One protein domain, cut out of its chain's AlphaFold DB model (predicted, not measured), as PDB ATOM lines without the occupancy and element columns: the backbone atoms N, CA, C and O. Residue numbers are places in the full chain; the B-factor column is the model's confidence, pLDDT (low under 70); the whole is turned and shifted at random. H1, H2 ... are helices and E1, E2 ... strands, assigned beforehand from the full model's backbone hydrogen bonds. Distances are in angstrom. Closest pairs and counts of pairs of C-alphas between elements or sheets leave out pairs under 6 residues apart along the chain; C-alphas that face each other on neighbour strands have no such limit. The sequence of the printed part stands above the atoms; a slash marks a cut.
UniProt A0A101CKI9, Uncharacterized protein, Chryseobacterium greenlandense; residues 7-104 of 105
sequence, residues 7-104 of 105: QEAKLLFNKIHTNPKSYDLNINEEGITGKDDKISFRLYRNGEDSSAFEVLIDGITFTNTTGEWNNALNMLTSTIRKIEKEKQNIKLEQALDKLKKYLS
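This is residues 7 to 104 of the 105 residues of an uncharacterized protein of Chryseobacterium greenlandense (UniProt A0A101CKI9). A wall of five antiparallel strands has two helices across one face and the other face bare: the short H1, and beside it residues 68 to 84 of the much longer H2. Beyond this compact body H2 runs on as a long arm, and residues 85 to 104, of which 85 to 102 belong to H2, stick out. The printed part has 98 residues, with two named helices and five named strands in the order H1 E1 E2 E3 E4 E5 H2; the sheet's order is E1 E2 E3 E4 E5, and the class is mixed, helices and strands. The whole is loose, with a radius of gyration of the C-alphas of 17.1 A, and elongated, spanning 58 by 30 by 22 A.

Start with the sheet at C-alpha 26, (166.530, 178.338, 141.113), where E1, residues 26 to 28, begins. Next come E2, residues 31 to 35, 13.9 A long, and E3, residues 40 to 45, 17.2 A. E4, residues 51 to 57, measures 19.9 A and E5, residues 60 to 66, 20.1 A. Find C-alpha 7 at (155.156, 172.513, 120.570); from there H1, residues 7 to 18, runs 16.5 A. H2, residues 68 to 102, runs 52.3 A and ends at C-alpha 102, (168.331, 203.261, 164.859).

Look first at the sheet, a meander, each strand the antiparallel neighbour of the one before, with E1 and E5 as edge strands. In the hairpin of E1 and E2, N 26 and O 33 are within hydrogen-bond range at 2.9 A. In that of E2 and E3, look at N 32 and O 43, 2.8 A; in that of E3 and E4, at N 42 and O 54, 2.9 A; in that of E4 and E5, at N 55 and O 62, 2.9 A. H1 and H2 are on the same face, two layers in all, helices on one face of a sheet. H2 has a height over the sheet of 9.5 A and runs across the strands, at 66 degrees to E1 on the local plane; its closest C-alphas to E4 are those of Trp 69 and Ser 51, 5.2 A. H1 has a height of 10.4 A and runs across the strands, at 82 degrees to E3 on the local plane; its closest C-alphas to E5 are those of Ala 9 and Asn 64, 7.0 A. H1, with residues 13 to 17 alone, only just touches residues 72 to 79 of H2, with 3 pairs of C-alphas within 8 A, the closest those of His 17 and Leu 76 at 6.7 A. The two helices run the same way at a shallow tilt of 21 degrees. In H1 and H2 every O i to N i+4 pair is within hydrogen-bond range.

The C-alphas of Gln 7 and Ser 104, the two farthest apart, are 58.7 A from each other. Without residues 85 to 104, which stand free, the body spans 30 by 29 by 23 A. The printed part has no cut and no long link. Its mean pLDDT is 93.8, and no printed residue is under 70.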
ATOM      1  N   GLN A   7     156.166 171.451 120.512       94.69
ATOM      2  CA  GLN A   7     155.156 172.513 120.570       94.69
ATOM      3  C   GLN A   7     154.683 172.776 122.008       94.69
ATOM      4  O   GLN A   7     154.622 173.928 122.433       94.69
ATOM      5  N   GLU A   8     154.406 171.718 122.773       94.69
ATOM      6  CA  GLU A   8     153.984 171.796 124.179       94.69
ATOM      7  C   GLU A   8     155.116 172.352 125.050       94.69
ATOM      8  O   GLU A   8     154.905 173.263 125.852       94.69
ATOM      9  N   ALA A   9     156.339 171.877 124.813       94.38
ATOM     10  CA  ALA A   9     157.544 172.348 125.476       94.38
ATOM     11  C   ALA A   9     157.763 173.857 125.271       94.38
ATOM     12  O   ALA A   9     158.001 174.591 126.229       94.38
ATOM     13  N   LYS A  10     157.631 174.342 124.028       95.56
ATOM     14  CA  LYS A  10     157.760 175.770 123.689       95.56
ATOM     15  C   LYS A  10     156.679 176.617 124.347       95.56
ATOM     16  O   LYS A  10     156.984 177.676 124.893       95.56
ATOM     17  N   LEU A  11     155.426 176.161 124.316       96.00
ATOM     18  CA  LEU A  11     154.318 176.853 124.977       96.00
ATOM     19  C   LEU A  11     154.569 176.989 126.479       96.00
ATOM     20  O   LEU A  11     154.397 178.075 127.037       96.00
ATOM     21  N   LEU A  12     155.027 175.913 127.120       95.25
ATOM     22  CA  LEU A  12     155.337 175.937 128.539       95.25
ATOM     23  C   LEU A  12     156.516 176.862 128.853       95.25
ATOM     24  O   LEU A  12     156.407 177.703 129.746       95.25
ATOM     25  N   PHE A  13     157.614 176.750 128.106       95.88
ATOM     26  CA  PHE A  13     158.772 177.619 128.289       95.88
ATOM     27  C   PHE A  13     158.396 179.098 128.138       95.88
ATOM     28  O   PHE A  13     158.772 179.915 128.976       95.88
ATOM     29  N   ASN A  14     157.586 179.446 127.133       95.94
ATOM     30  CA  ASN A  14     157.096 180.812 126.951       95.94
ATOM     31  C   ASN A  14     156.280 181.289 128.157       95.94
ATOM     32  O   ASN A  14     156.489 182.401 128.634       95.94
ATOM     33  N   LYS A  15     155.399 180.444 128.705       95.62
ATOM     34  CA  LYS A  15     154.626 180.772 129.912       95.62
ATOM     35  C   LYS A  15     155.536 181.042 131.117       95.62
ATOM     36  O   LYS A  15     155.281 181.987 131.866       95.62
ATOM     37  N   ILE A  16     156.588 180.241 131.297       95.19
ATOM     38  CA  ILE A  16     157.603 180.437 132.345       95.19
ATOM     39  C   ILE A  16     158.352 181.751 132.123       95.19
ATOM     40  O   ILE A  16     158.466 182.567 133.033       95.19
ATOM     41  N   HIS A  17     158.819 181.989 130.900       93.50
ATOM     42  CA  HIS A  17     159.626 183.153 130.557       93.50
ATOM     43  C   HIS A  17     158.847 184.478 130.630       93.50
ATOM     44  O   HIS A  17     159.412 185.498 131.019       93.50
ATOM     45  N   THR A  18     157.555 184.489 130.284       94.69
ATOM     46  CA  THR A  18     156.701 185.688 130.373       94.69
ATOM     47  C   THR A  18     156.351 186.049 131.815       94.69
ATOM     48  O   THR A  18     156.199 187.230 132.123       94.69
ATOM     49  N   ASN A  19     156.236 185.063 132.709       95.06
ATOM     50  CA  ASN A  19     155.924 185.308 134.114       95.06
ATOM     51  C   ASN A  19     156.833 184.506 135.067       95.06
ATOM     52  O   ASN A  19     156.366 183.634 135.804       95.06
ATOM     53  N   PRO A  20     158.140 184.813 135.089       93.44
ATOM     54  CA  PRO A  20     159.138 184.021 135.806       93.44
ATOM     55  C   PRO A  20     158.973 184.098 137.327       93.44
ATOM     56  O   PRO A  20     159.345 183.172 138.034       93.44
ATOM     57  N   LYS A  21     158.377 185.180 137.850       94.12
ATOM     58  CA  LYS A  21     158.158 185.382 139.292       94.12
ATOM     59  C   LYS A  21     157.032 184.510 139.865       94.12
ATOM     60  O   LYS A  21     156.935 184.407 141.082       94.12
ATOM     61  N   SER A  22     156.201 183.900 139.015       95.12
ATOM     62  CA  SER A  22     155.174 182.937 139.440       95.12
ATOM     63  C   SER A  22     155.705 181.523 139.649       95.12
ATOM     64  O   SER A  22     154.948 180.668 140.095       95.12
ATOM     65  N   TYR A  23     156.978 181.282 139.344       96.06
ATOM     66  CA  TYR A  23     157.637 180.009 139.585       96.06
ATOM     67  C   TYR A  23     158.717 180.195 140.651       96.06
ATOM     68  O   TYR A  23     159.399 181.223 140.701       96.06
ATOM     69  N   ASP A  24     158.900 179.181 141.488       95.62
ATOM     70  CA  ASP A  24     160.031 179.084 142.409       95.62
ATOM     71  C   ASP A  24     161.285 178.670 141.625       95.62
ATOM     72  O   ASP A  24     161.640 177.494 141.555       95.62
ATOM     73  N   LEU A  25     161.874 179.644 140.924       96.12
ATOM     74  CA  LEU A  25     163.029 179.458 140.048       96.12
ATOM     75  C   LEU A  25     164.339 179.439 140.833       96.12
ATOM     76  O   LEU A  25     164.614 180.368 141.593       96.12
ATOM     77  N   ASN A  26     165.189 178.453 140.548       94.81
ATOM     78  CA  ASN A  26     166.530 178.338 141.113       94.81
ATOM     79  C   ASN A  26     167.547 177.931 140.038       94.81
ATOM     80  O   ASN A  26     167.253 177.104 139.173       94.81
ATOM     81  N   ILE A  27     168.753 178.499 140.112       94.31
ATOM     82  CA  ILE A  27     169.910 178.085 139.307       94.31
ATOM     83  C   ILE A  27     170.846 177.271 140.201       94.31
ATOM     84  O   ILE A  27     171.188 177.713 141.297       94.31
ATOM     85  N   ASN A  28     171.288 176.110 139.726       90.25
ATOM     86  CA  ASN A  28     172.299 175.282 140.379       90.25
ATOM     87  C   ASN A  28     173.296 174.714 139.349       90.25
ATOM     88  O   ASN A  28     173.232 175.032 138.161       90.25
ATOM     89  N   GLU A  29     174.241 173.893 139.810       84.00
ATOM     90  CA  GLU A  29     175.249 173.253 138.949       84.00
ATOM     91  C   GLU A  29     174.627 172.318 137.899       84.00
ATOM     92  O   GLU A  29     175.182 172.146 136.816       84.00
ATOM     93  N   GLU A  30     173.443 171.773 138.185       84.75
ATOM     94  CA  GLU A  30     172.692 170.906 137.278       84.75
ATOM     95  C   GLU A  30     171.824 171.681 136.275       84.75
ATOM     96  O   GLU A  30     171.195 171.064 135.423       84.75
ATOM     97  N   GLY A  31     171.771 173.017 136.334       92.94
ATOM     98  CA  GLY A  31     170.991 173.857 135.425       92.94
ATOM     99  C   GLY A  31     169.945 174.710 136.137       92.94
ATOM    100  O   GLY A  31     170.198 175.307 137.182       92.94
ATOM    101  N   ILE A  32     168.770 174.835 135.525       96.88
ATOM    102  CA  ILE A  32     167.660 175.633 136.045       96.88
ATOM    103  C   ILE A  32     166.555 174.697 136.497       96.88
ATOM    104  O   ILE A  32     166.113 173.833 135.742       96.88
ATOM    105  N   THR A  33     166.059 174.923 137.704       96.94
ATOM    106  CA  THR A  33     164.856 174.273 138.217       96.94
ATOM    107  C   THR A  33     163.779 175.314 138.463       96.94
ATOM    108  O   THR A  33     164.064 176.485 138.720       96.94
ATOM    109  N   GLY A  34     162.529 174.888 138.360       96.62
ATOM    110  CA  GLY A  34     161.392 175.728 138.685       96.62
ATOM    111  C   GLY A  34     160.174 174.896 139.027       96.62
ATOM    112  O   GLY A  34     160.035 173.766 138.564       96.62
ATOM    113  N   LYS A  35     159.282 175.447 139.841       96.62
ATOM    114  CA  LYS A  35     158.001 174.813 140.161       96.62
ATOM    115  C   LYS A  35     156.920 175.845 140.433       96.62
ATOM    116  O   LYS A  35     157.221 176.952 140.877       96.62
ATOM    117  N   ASP A  36     155.684 175.461 140.170       94.75
ATOM    118  CA  ASP A  36     154.478 176.109 140.679       94.75
ATOM    119  C   ASP A  36     153.618 175.059 141.407       94.75
ATOM    120  O   ASP A  36     154.098 173.969 141.727       94.75
ATOM    121  N   ASP A  37     152.352 175.374 141.684       92.50
ATOM    122  CA  ASP A  37     151.430 174.451 142.362       92.50
ATOM    123  C   ASP A  37     151.045 173.219 141.520       92.50
ATOM    124  O   ASP A  37     150.436 172.285 142.038       92.50
ATOM    125  N   LYS A  38     151.327 173.225 140.211       93.69
ATOM    126  CA  LYS A  38     150.848 172.220 139.252       93.69
ATOM    127  C   LYS A  38     151.970 171.380 138.667       93.69
ATOM    128  O   LYS A  38     151.759 170.206 138.380       93.69
ATOM    129  N   ILE A  39     153.124 171.988 138.425       95.19
ATOM    130  CA  ILE A  39     154.240 171.352 137.737       95.19
ATOM    131  C   ILE A  39     155.565 171.691 138.411       95.19
ATOM    132  O   ILE A  39     155.740 172.753 139.012       95.19
ATOM    133  N   SER A  40     156.550 170.829 138.197       96.94
ATOM    134  CA  SER A  40     157.958 171.203 138.333       96.94
ATOM    135  C   SER A  40     158.691 170.931 137.034       96.94
ATOM    136  O   SER A  40     158.319 170.028 136.290       96.94
ATOM    137  N   PHE A  41     159.734 171.693 136.750       96.44
ATOM    138  CA  PHE A  41     160.530 171.529 135.547       96.44
ATOM    139  C   PHE A  41     162.019 171.655 135.841       96.44
ATOM    140  O   PHE A  41     162.440 172.283 136.819       96.44
ATOM    141  N   ARG A  42     162.811 171.089 134.933       96.56
ATOM    142  CA  ARG A  42     164.262 171.233 134.896       96.56
ATOM    143  C   ARG A  42     164.707 171.532 133.471       96.56
ATOM    144  O   ARG A  42     164.283 170.870 132.531       96.56
ATOM    145  N   LEU A  43     165.556 172.538 133.310       96.75
ATOM    146  CA  LEU A  43     166.198 172.891 132.050       96.75
ATOM    147  C   LEU A  43     167.707 172.810 132.258       96.75
ATOM    148  O   LEU A  43     168.260 173.573 133.049       96.75
ATOM    149  N   TYR A  44     168.363 171.877 131.581       95.31
ATOM    150  CA  TYR A  44     169.757 171.539 131.858       95.31
ATOM    151  C   TYR A  44     170.524 171.160 130.598       95.31
ATOM    152  O   TYR A  44     169.935 170.774 129.589       95.31
ATOM    153  N   ARG A  45     171.855 171.259 130.666       92.19
ATOM    154  CA  ARG A  45     172.733 170.769 129.600       92.19
ATOM    155  C   ARG A  45     172.787 169.246 129.640       92.19
ATOM    156  O   ARG A  45     173.076 168.660 130.677       92.19
ATOM    157  N   ASN A  46     172.542 168.624 128.500       88.62
ATOM    158  CA  ASN A  46     172.579 167.188 128.284       88.62
ATOM    159  C   ASN A  46     173.704 166.862 127.280       88.62
ATOM    160  O   ASN A  46     173.460 166.660 126.090       88.62
ATOM    161  N   GLY A  47     174.952 166.873 127.751       82.00
ATOM    162  CA  GLY A  47     176.153 166.759 126.906       82.00
ATOM    163  C   GLY A  47     176.674 168.107 126.386       82.00
ATOM    164  O   GLY A  47     176.286 169.159 126.892       82.00
ATOM    165  N   GLU A  48     177.583 168.071 125.401       75.25
ATOM    166  CA  GLU A  48     178.230 169.278 124.844       75.25
ATOM    167  C   GLU A  48     177.278 170.135 123.994       75.25
ATOM    168  O   GLU A  48     177.229 171.350 124.181       75.25
ATOM    169  N   ASP A  49     176.472 169.513 123.125       80.06
ATOM    170  CA  ASP A  49     175.688 170.240 122.110       80.06
ATOM    171  C   ASP A  49     174.178 170.288 122.368       80.06
ATOM    172  O   ASP A  49     173.442 170.985 121.659       80.06
ATOM    173  N   SER A  50     173.676 169.565 123.369       85.00
ATOM    174  CA  SER A  50     172.236 169.454 123.600       85.00
ATOM    175  C   SER A  50     171.850 169.874 125.009       85.00
ATOM    176  O   SER A  50     172.587 169.657 125.964       85.00
ATOM    177  N   SER A  51     170.673 170.479 125.141       93.25
ATOM    178  CA  SER A  51     170.027 170.719 126.426       93.25
ATOM    179  C   SER A  51     168.694 169.980 126.448       93.25
ATOM    180  O   SER A  51     168.085 169.715 125.406       93.25
ATOM    181  N   ALA A  52     168.254 169.616 127.643       95.44
ATOM    182  CA  ALA A  52     167.004 168.922 127.875       95.44
ATOM    183  C   ALA A  52     166.075 169.790 128.719       95.44
ATOM    184  O   ALA A  52     166.500 170.436 129.681       95.44
ATOM    185  N   PHE A  53     164.803 169.789 128.337       96.88
ATOM    186  CA  PHE A  53     163.722 170.382 129.097       96.88
ATOM    187  C   PHE A  53     162.809 169.270 129.607       96.88
ATOM    188  O   PHE A  53     162.147 168.584 128.828       96.88
ATOM    189  N   GLU A  54     162.820 169.083 130.920       96.62
ATOM    190  CA  GLU A  54     162.026 168.096 131.637       96.62
ATOM    191  C   GLU A  54     160.890 168.771 132.386       96.62
ATOM    192  O   GLU A  54     161.082 169.810 133.019       96.62
ATOM    193  N   VAL A  55     159.719 168.147 132.357       96.69
ATOM    194  CA  VAL A  55     158.523 168.604 133.059       96.69
ATOM    195  C   VAL A  55     157.935 167.424 133.813       96.69
ATOM    196  O   VAL A  55     157.634 166.392 133.223       96.69
ATOM    197  N   LEU A  56     157.765 167.583 135.117       96.50
ATOM    198  CA  LEU A  56     157.138 166.622 136.010       96.50
ATOM    199  C   LEU A  56     155.713 167.088 136.322       96.50
ATOM    200  O   LEU A  56     155.522 168.184 136.857       96.50
ATOM    201  N   ILE A  57     154.738 166.240 135.998       94.25
ATOM    202  CA  ILE A  57     153.309 166.447 136.267       94.25
ATOM    203  C   ILE A  57     152.767 165.148 136.854       94.25
ATOM    204  O   ILE A  57     152.968 164.091 136.261       94.25
ATOM    205  N   ASP A  58     152.128 165.209 138.022       92.94
ATOM    206  CA  ASP A  58     151.520 164.044 138.688       92.94
ATOM    207  C   ASP A  58     152.464 162.827 138.814       92.94
ATOM    208  O   ASP A  58     152.064 161.674 138.665       92.94
ATOM    209  N   GLY A  59     153.754 163.078 139.064       92.19
ATOM    210  CA  GLY A  59     154.772 162.029 139.192       92.19
ATOM    211  C   GLY A  59     155.306 161.472 137.865       92.19
ATOM    212  O   GLY A  59     156.158 160.583 137.882       92.19
ATOM    213  N   ILE A  60     154.856 161.991 136.720       95.19
ATOM    214  CA  ILE A  60     155.293 161.575 135.384       95.19
ATOM    215  C   ILE A  60     156.212 162.638 134.776       95.19
ATOM    216  O   ILE A  60     155.815 163.792 134.609       95.19
ATOM    217  N   THR A  61     157.435 162.239 134.419       96.69
ATOM    218  CA  THR A  61     158.418 163.112 133.758       96.69
ATOM    219  C   THR A  61     158.313 163.014 132.242       96.69
ATOM    220  O   THR A  61     158.525 161.941 131.677       96.69
ATOM    221  N   PHE A  62     158.060 164.147 131.594       96.69
ATOM    222  CA  PHE A  62     158.115 164.325 130.148       96.69
ATOM    223  C   PHE A  62     159.391 165.069 129.770       96.69
ATOM    224  O   PHE A  62     159.716 166.077 130.397       96.69
ATOM    225  N   THR A  63     160.084 164.615 128.727       95.75
ATOM    226  CA  THR A  63     161.390 165.174 128.348       95.75
ATOM    227  C   THR A  63     161.397 165.601 126.887       95.75
ATOM    228  O   THR A  63     160.901 164.887 126.019       95.75
ATOM    229  N   ASN A  64     161.978 166.765 126.599       95.44
ATOM    230  CA  ASN A  64     162.321 167.183 125.245       95.44
ATOM    231  C   ASN A  64     163.806 167.552 125.171       95.44
ATOM    232  O   ASN A  64     164.264 168.413 125.918       95.44
ATOM    233  N   THR A  65     164.551 166.946 124.249       93.62
ATOM    234  CA  THR A  65     165.975 167.239 124.035       93.62
ATOM    235  C   THR A  65     166.175 167.813 122.636       93.62
ATOM    236  O   THR A  65     165.869 167.164 121.640       93.62
ATOM    237  N   THR A  66     166.673 169.046 122.554       90.44
ATOM    238  CA  THR A  66     166.997 169.728 121.291       90.44
ATOM    239  C   THR A  66     167.987 170.865 121.544       90.44
ATOM    240  O   THR A  66     168.055 171.411 122.646       90.44
ATOM    241  N   GLY A  67     168.738 171.260 120.513       88.06
ATOM    242  CA  GLY A  67     169.658 172.398 120.575       88.06
ATOM    243  C   GLY A  67     168.964 173.743 120.833       88.06
ATOM    244  O   GLY A  67     169.594 174.665 121.344       88.06
ATOM    245  N   GLU A  68     167.654 173.862 120.566       88.56
ATOM    246  CA  GLU A  68     166.889 175.085 120.876       88.56
ATOM    247  C   GLU A  68     166.912 175.431 122.376       88.56
ATOM    248  O   GLU A  68     166.890 176.607 122.758       88.56
ATOM    249  N   TRP A  69     167.030 174.415 123.236       94.69
ATOM    250  CA  TRP A  69     167.077 174.600 124.683       94.69
ATOM    251  C   TRP A  69     168.373 175.251 125.172       94.69
ATOM    252  O   TRP A  69     168.376 175.838 126.252       94.69
ATOM    253  N   ASN A  70     169.446 175.241 124.374       92.88
ATOM    254  CA  ASN A  70     170.700 175.912 124.728       92.88
ATOM    255  C   ASN A  70     170.490 177.429 124.868       92.88
ATOM    256  O   ASN A  70     170.955 178.051 125.826       92.88
ATOM    257  N   ASN A  71     169.743 178.032 123.935       92.38
ATOM    258  CA  ASN A  71     169.406 179.453 124.009       92.38
ATOM    259  C   ASN A  71     168.404 179.728 125.141       92.38
ATOM    260  O   ASN A  71     168.574 180.672 125.913       92.38
ATOM    261  N   ALA A  72     167.400 178.862 125.283       93.62
ATOM    262  CA  ALA A  72     166.400 178.956 126.343       93.62
ATOM    263  C   ALA A  72     167.036 178.964 127.748       93.62
ATOM    264  O   ALA A  72     166.658 179.778 128.596       93.62
ATOM    265  N   LEU A  73     168.052 178.121 127.970       93.81
ATOM    266  CA  LEU A  73     168.822 178.060 129.211       93.81
ATOM    267  C   LEU A  73     169.492 179.406 129.516       93.81
ATOM    268  O   LEU A  73     169.369 179.925 130.627       93.81
ATOM    269  N   ASN A  74     170.156 180.010 128.528       91.94
ATOM    270  CA  ASN A  74     170.817 181.307 128.694       91.94
ATOM    271  C   ASN A  74     169.812 182.430 128.993       91.94
ATOM    272  O   ASN A  74     170.039 183.247 129.890       91.94
ATOM    273  N   MET A  75     168.686 182.454 128.274       93.88
ATOM    274  CA  MET A  75     167.626 183.447 128.474       93.88
ATOM    275  C   MET A  75     167.054 183.370 129.891       93.88
ATOM    276  O   MET A  75     167.000 184.379 130.598       93.88
ATOM    277  N   LEU A  76     166.677 182.169 130.336       95.12
ATOM    278  CA  LEU A  76     166.086 181.985 131.656       95.12
ATOM    279  C   LEU A  76     167.107 182.243 132.778       95.12
ATOM    280  O   LEU A  76     166.762 182.876 133.774       95.12
ATOM    281  N   THR A  77     168.380 181.883 132.577       94.94
ATOM    282  CA  THR A  77     169.479 182.222 133.503       94.94
ATOM    283  C   THR A  77     169.591 183.732 133.716       94.94
ATOM    284  O   THR A  77     169.666 184.203 134.853       94.94
ATOM    285  N   SER A  78     169.592 184.512 132.629       94.69
ATOM    286  CA  SER A  78     169.665 185.979 132.691       94.69
ATOM    287  C   SER A  78     168.474 186.570 133.452       94.69
ATOM    288  O   SER A  78     168.640 187.417 134.334       94.69
ATOM    289  N   THR A  79     167.274 186.062 133.168       94.88
ATOM    290  CA  THR A  79     166.033 186.472 133.834       94.88
ATOM    291  C   THR A  79     166.072 186.204 135.338       94.88
ATOM    292  O   THR A  79     165.756 187.101 136.120       94.88
ATOM    293  N   ILE A  80     166.513 185.018 135.766       95.06
ATOM    294  CA  ILE A  80     166.621 184.676 137.192       95.06
ATOM    295  C   ILE A  80     167.632 185.588 137.895       95.06
ATOM    296  O   ILE A  80     167.293 186.203 138.904       95.06
ATOM    297  N   ARG A  81     168.828 185.781 137.320       95.06
ATOM    298  CA  ARG A  81     169.849 186.684 137.887       95.06
ATOM    299  C   ARG A  81     169.347 188.120 138.041       95.06
ATOM    300  O   ARG A  81     169.665 188.790 139.023       95.06
ATOM    301  N   LYS A  82     168.542 188.610 137.091       94.75
ATOM    302  CA  LYS A  82     167.908 189.931 137.193       94.75
ATOM    303  C   LYS A  82     166.941 189.995 138.380       94.75
ATOM    304  O   LYS A  82     167.000 190.949 139.151       94.75
ATOM    305  N   ILE A  83     166.102 188.973 138.560       93.81
ATOM    306  CA  ILE A  83     165.161 188.878 139.689       93.81
ATOM    307  C   ILE A  83     165.910 188.830 141.028       93.81
ATOM    308  O   ILE A  83     165.511 189.498 141.981       93.81
ATOM    309  N   GLU A  84     166.998 188.067 141.118       93.06
ATOM    310  CA  GLU A  84     167.828 187.996 142.325       93.06
ATOM    311  C   GLU A  84     168.445 189.351 142.674       93.06
ATOM    312  O   GLU A  84     168.373 189.780 143.827       93.06
ATOM    313  N   LYS A  85     168.980 190.063 141.678       94.56
ATOM    314  CA  LYS A  85     169.534 191.410 141.862       94.56
ATOM    315  C   LYS A  85     168.471 192.408 142.327       94.56
ATOM    316  O   LYS A  85     168.725 193.180 143.248       94.56
ATOM    317  N   GLU A  86     167.268 192.370 141.747       93.81
ATOM    318  CA  GLU A  86     166.129 193.181 142.205       93.81
ATOM    319  C   GLU A  86     165.805 192.899 143.683       93.81
ATOM    320  O   GLU A  86     165.676 193.830 144.479       93.81
ATOM    321  N   LYS A  87     165.745 191.620 144.085       91.94
ATOM    322  CA  LYS A  87     165.505 191.222 145.484       91.94
ATOM    323  C   LYS A  87     166.615 191.703 146.426       91.94
ATOM    324  O   LYS A  87     166.318 192.122 147.544       91.94
ATOM    325  N   GLN A  88     167.880 191.631 146.009       92.62
ATOM    326  CA  GLN A  88     169.017 192.106 146.806       92.62
ATOM    327  C   GLN A  88     168.974 193.622 147.015       92.62
ATOM    328  O   GLN A  88     169.168 194.074 148.141       92.62
ATOM    329  N   ASN A  89     168.648 194.392 145.973       94.31
ATOM    330  CA  ASN A  89     168.509 195.845 146.077       94.31
ATOM    331  C   ASN A  89     167.418 196.237 147.085       94.31
ATOM    332  O   ASN A  89     167.669 197.051 147.967       94.31
ATOM    333  N   ILE A  90     166.250 195.586 147.029       94.44
ATOM    334  CA  ILE A  90     165.158 195.826 147.988       94.44
ATOM    335  C   ILE A  90     165.610 195.523 149.426       94.44
ATOM    336  O   ILE A  90     165.339 196.293 150.346       94.44
ATOM    337  N   LYS A  91     166.325 194.408 149.642       93.75
ATOM    338  CA  LYS A  91     166.864 194.061 150.969       93.75
ATOM    339  C   LYS A  91     167.867 195.102 151.472       93.75
ATOM    340  O   LYS A  91     167.864 195.408 152.663       93.75
ATOM    341  N   LEU A  92     168.711 195.633 150.586       94.75
ATOM    342  CA  LEU A  92     169.680 196.674 150.920       94.75
ATOM    343  C   LEU A  92     168.974 197.965 151.349       94.75
ATOM    344  O   LEU A  92     169.304 198.512 152.398       94.75
ATOM    345  N   GLU A  93     167.977 198.414 150.587       94.94
ATOM    346  CA  GLU A  93     167.170 199.595 150.924       94.94
ATOM    347  C   GLU A  93     166.495 199.439 152.294       94.94
ATOM    348  O   GLU A  93     166.626 200.305 153.159       94.94
ATOM    349  N   GLN A  94     165.875 198.283 152.555       95.44
ATOM    350  CA  GLN A  94     165.260 197.986 153.851       95.44
ATOM    351  C   GLN A  94     166.266 197.985 155.011       95.44
ATOM    352  O   GLN A  94     165.935 198.413 156.120       95.44
ATOM    353  N   ALA A  95     167.484 197.484 154.790       95.50
ATOM    354  CA  ALA A  95     168.538 197.487 155.802       95.50
ATOM    355  C   ALA A  95     169.038 198.911 156.095       95.50
ATOM    356  O   ALA A  95     169.209 199.269 157.261       95.50
ATOM    357  N   LEU A  96     169.212 199.734 155.056       96.19
ATOM    358  CA  LEU A  96     169.597 201.139 155.195       96.19
ATOM    359  C   LEU A  96     168.545 201.938 155.969       96.19
ATOM    360  O   LEU A  96     168.901 202.714 156.854       96.19
ATOM    361  N   ASP A  97     167.262 201.724 155.689       96.75
ATOM    362  CA  ASP A  97     166.180 202.399 156.408       96.75
ATOM    363  C   ASP A  97     166.135 202.014 157.891       96.75
ATOM    364  O   ASP A  97     165.940 202.877 158.749       96.75
ATOM    365  N   LYS A  98     166.365 200.734 158.219       96.62
ATOM    366  CA  LYS A  98     166.482 200.284 159.617       96.62
ATOM    367  C   LYS A  98     167.667 200.936 160.328       96.62
ATOM    368  O   LYS A  98     167.510 201.389 161.457       96.62
ATOM    369  N   LEU A  99     168.823 201.017 159.663       96.25
ATOM    370  CA  LEU A  99     170.011 201.666 160.215       96.25
ATOM    371  C   LEU A  99     169.760 203.153 160.500       96.25
ATOM    372  O   LEU A  99     170.079 203.626 161.584       96.25
ATOM    373  N   LYS A 100     169.149 203.885 159.558       95.88
ATOM    374  CA  LYS A 100     168.818 205.307 159.749       95.88
ATOM    375  C   LYS A 100     167.887 205.531 160.939       95.88
ATOM    376  O   LYS A 100     168.115 206.467 161.699       95.88
ATOM    377  N   LYS A 101     166.866 204.681 161.102       96.25
ATOM    378  CA  LYS A 101     165.949 204.750 162.252       96.25
ATOM    379  C   LYS A 101     166.697 204.569 163.568       96.25
ATOM    380  O   LYS A 101     166.574 205.422 164.429       96.25
ATOM    381  N   TYR A 102     167.531 203.535 163.663       94.94
ATOM    382  CA  TYR A 102     168.331 203.261 164.859       94.94
ATOM    383  C   TYR A 102     169.286 204.407 165.227       94.94
ATOM    384  O   TYR A 102     169.469 204.703 166.396       94.94
ATOM    385  N   LEU A 103     169.895 205.066 164.236       95.38
ATOM    386  CA  LEU A 103     170.799 206.200 164.469       95.38
ATOM    387  C   LEU A 103     170.081 207.518 164.810       95.38
ATOM    388  O   LEU A 103     170.754 208.494 165.132       95.38
ATOM    389  N   SER A 104     168.754 207.575 164.665       91.38
ATOM    390  CA  SER A 104     167.944 208.768 164.963       91.38
ATOM    391  C   SER A 104     167.197 208.667 166.301       91.38
ATOM    392  O   SER A 104     166.500 209.616 166.661       91.38
TER     393      SER A 104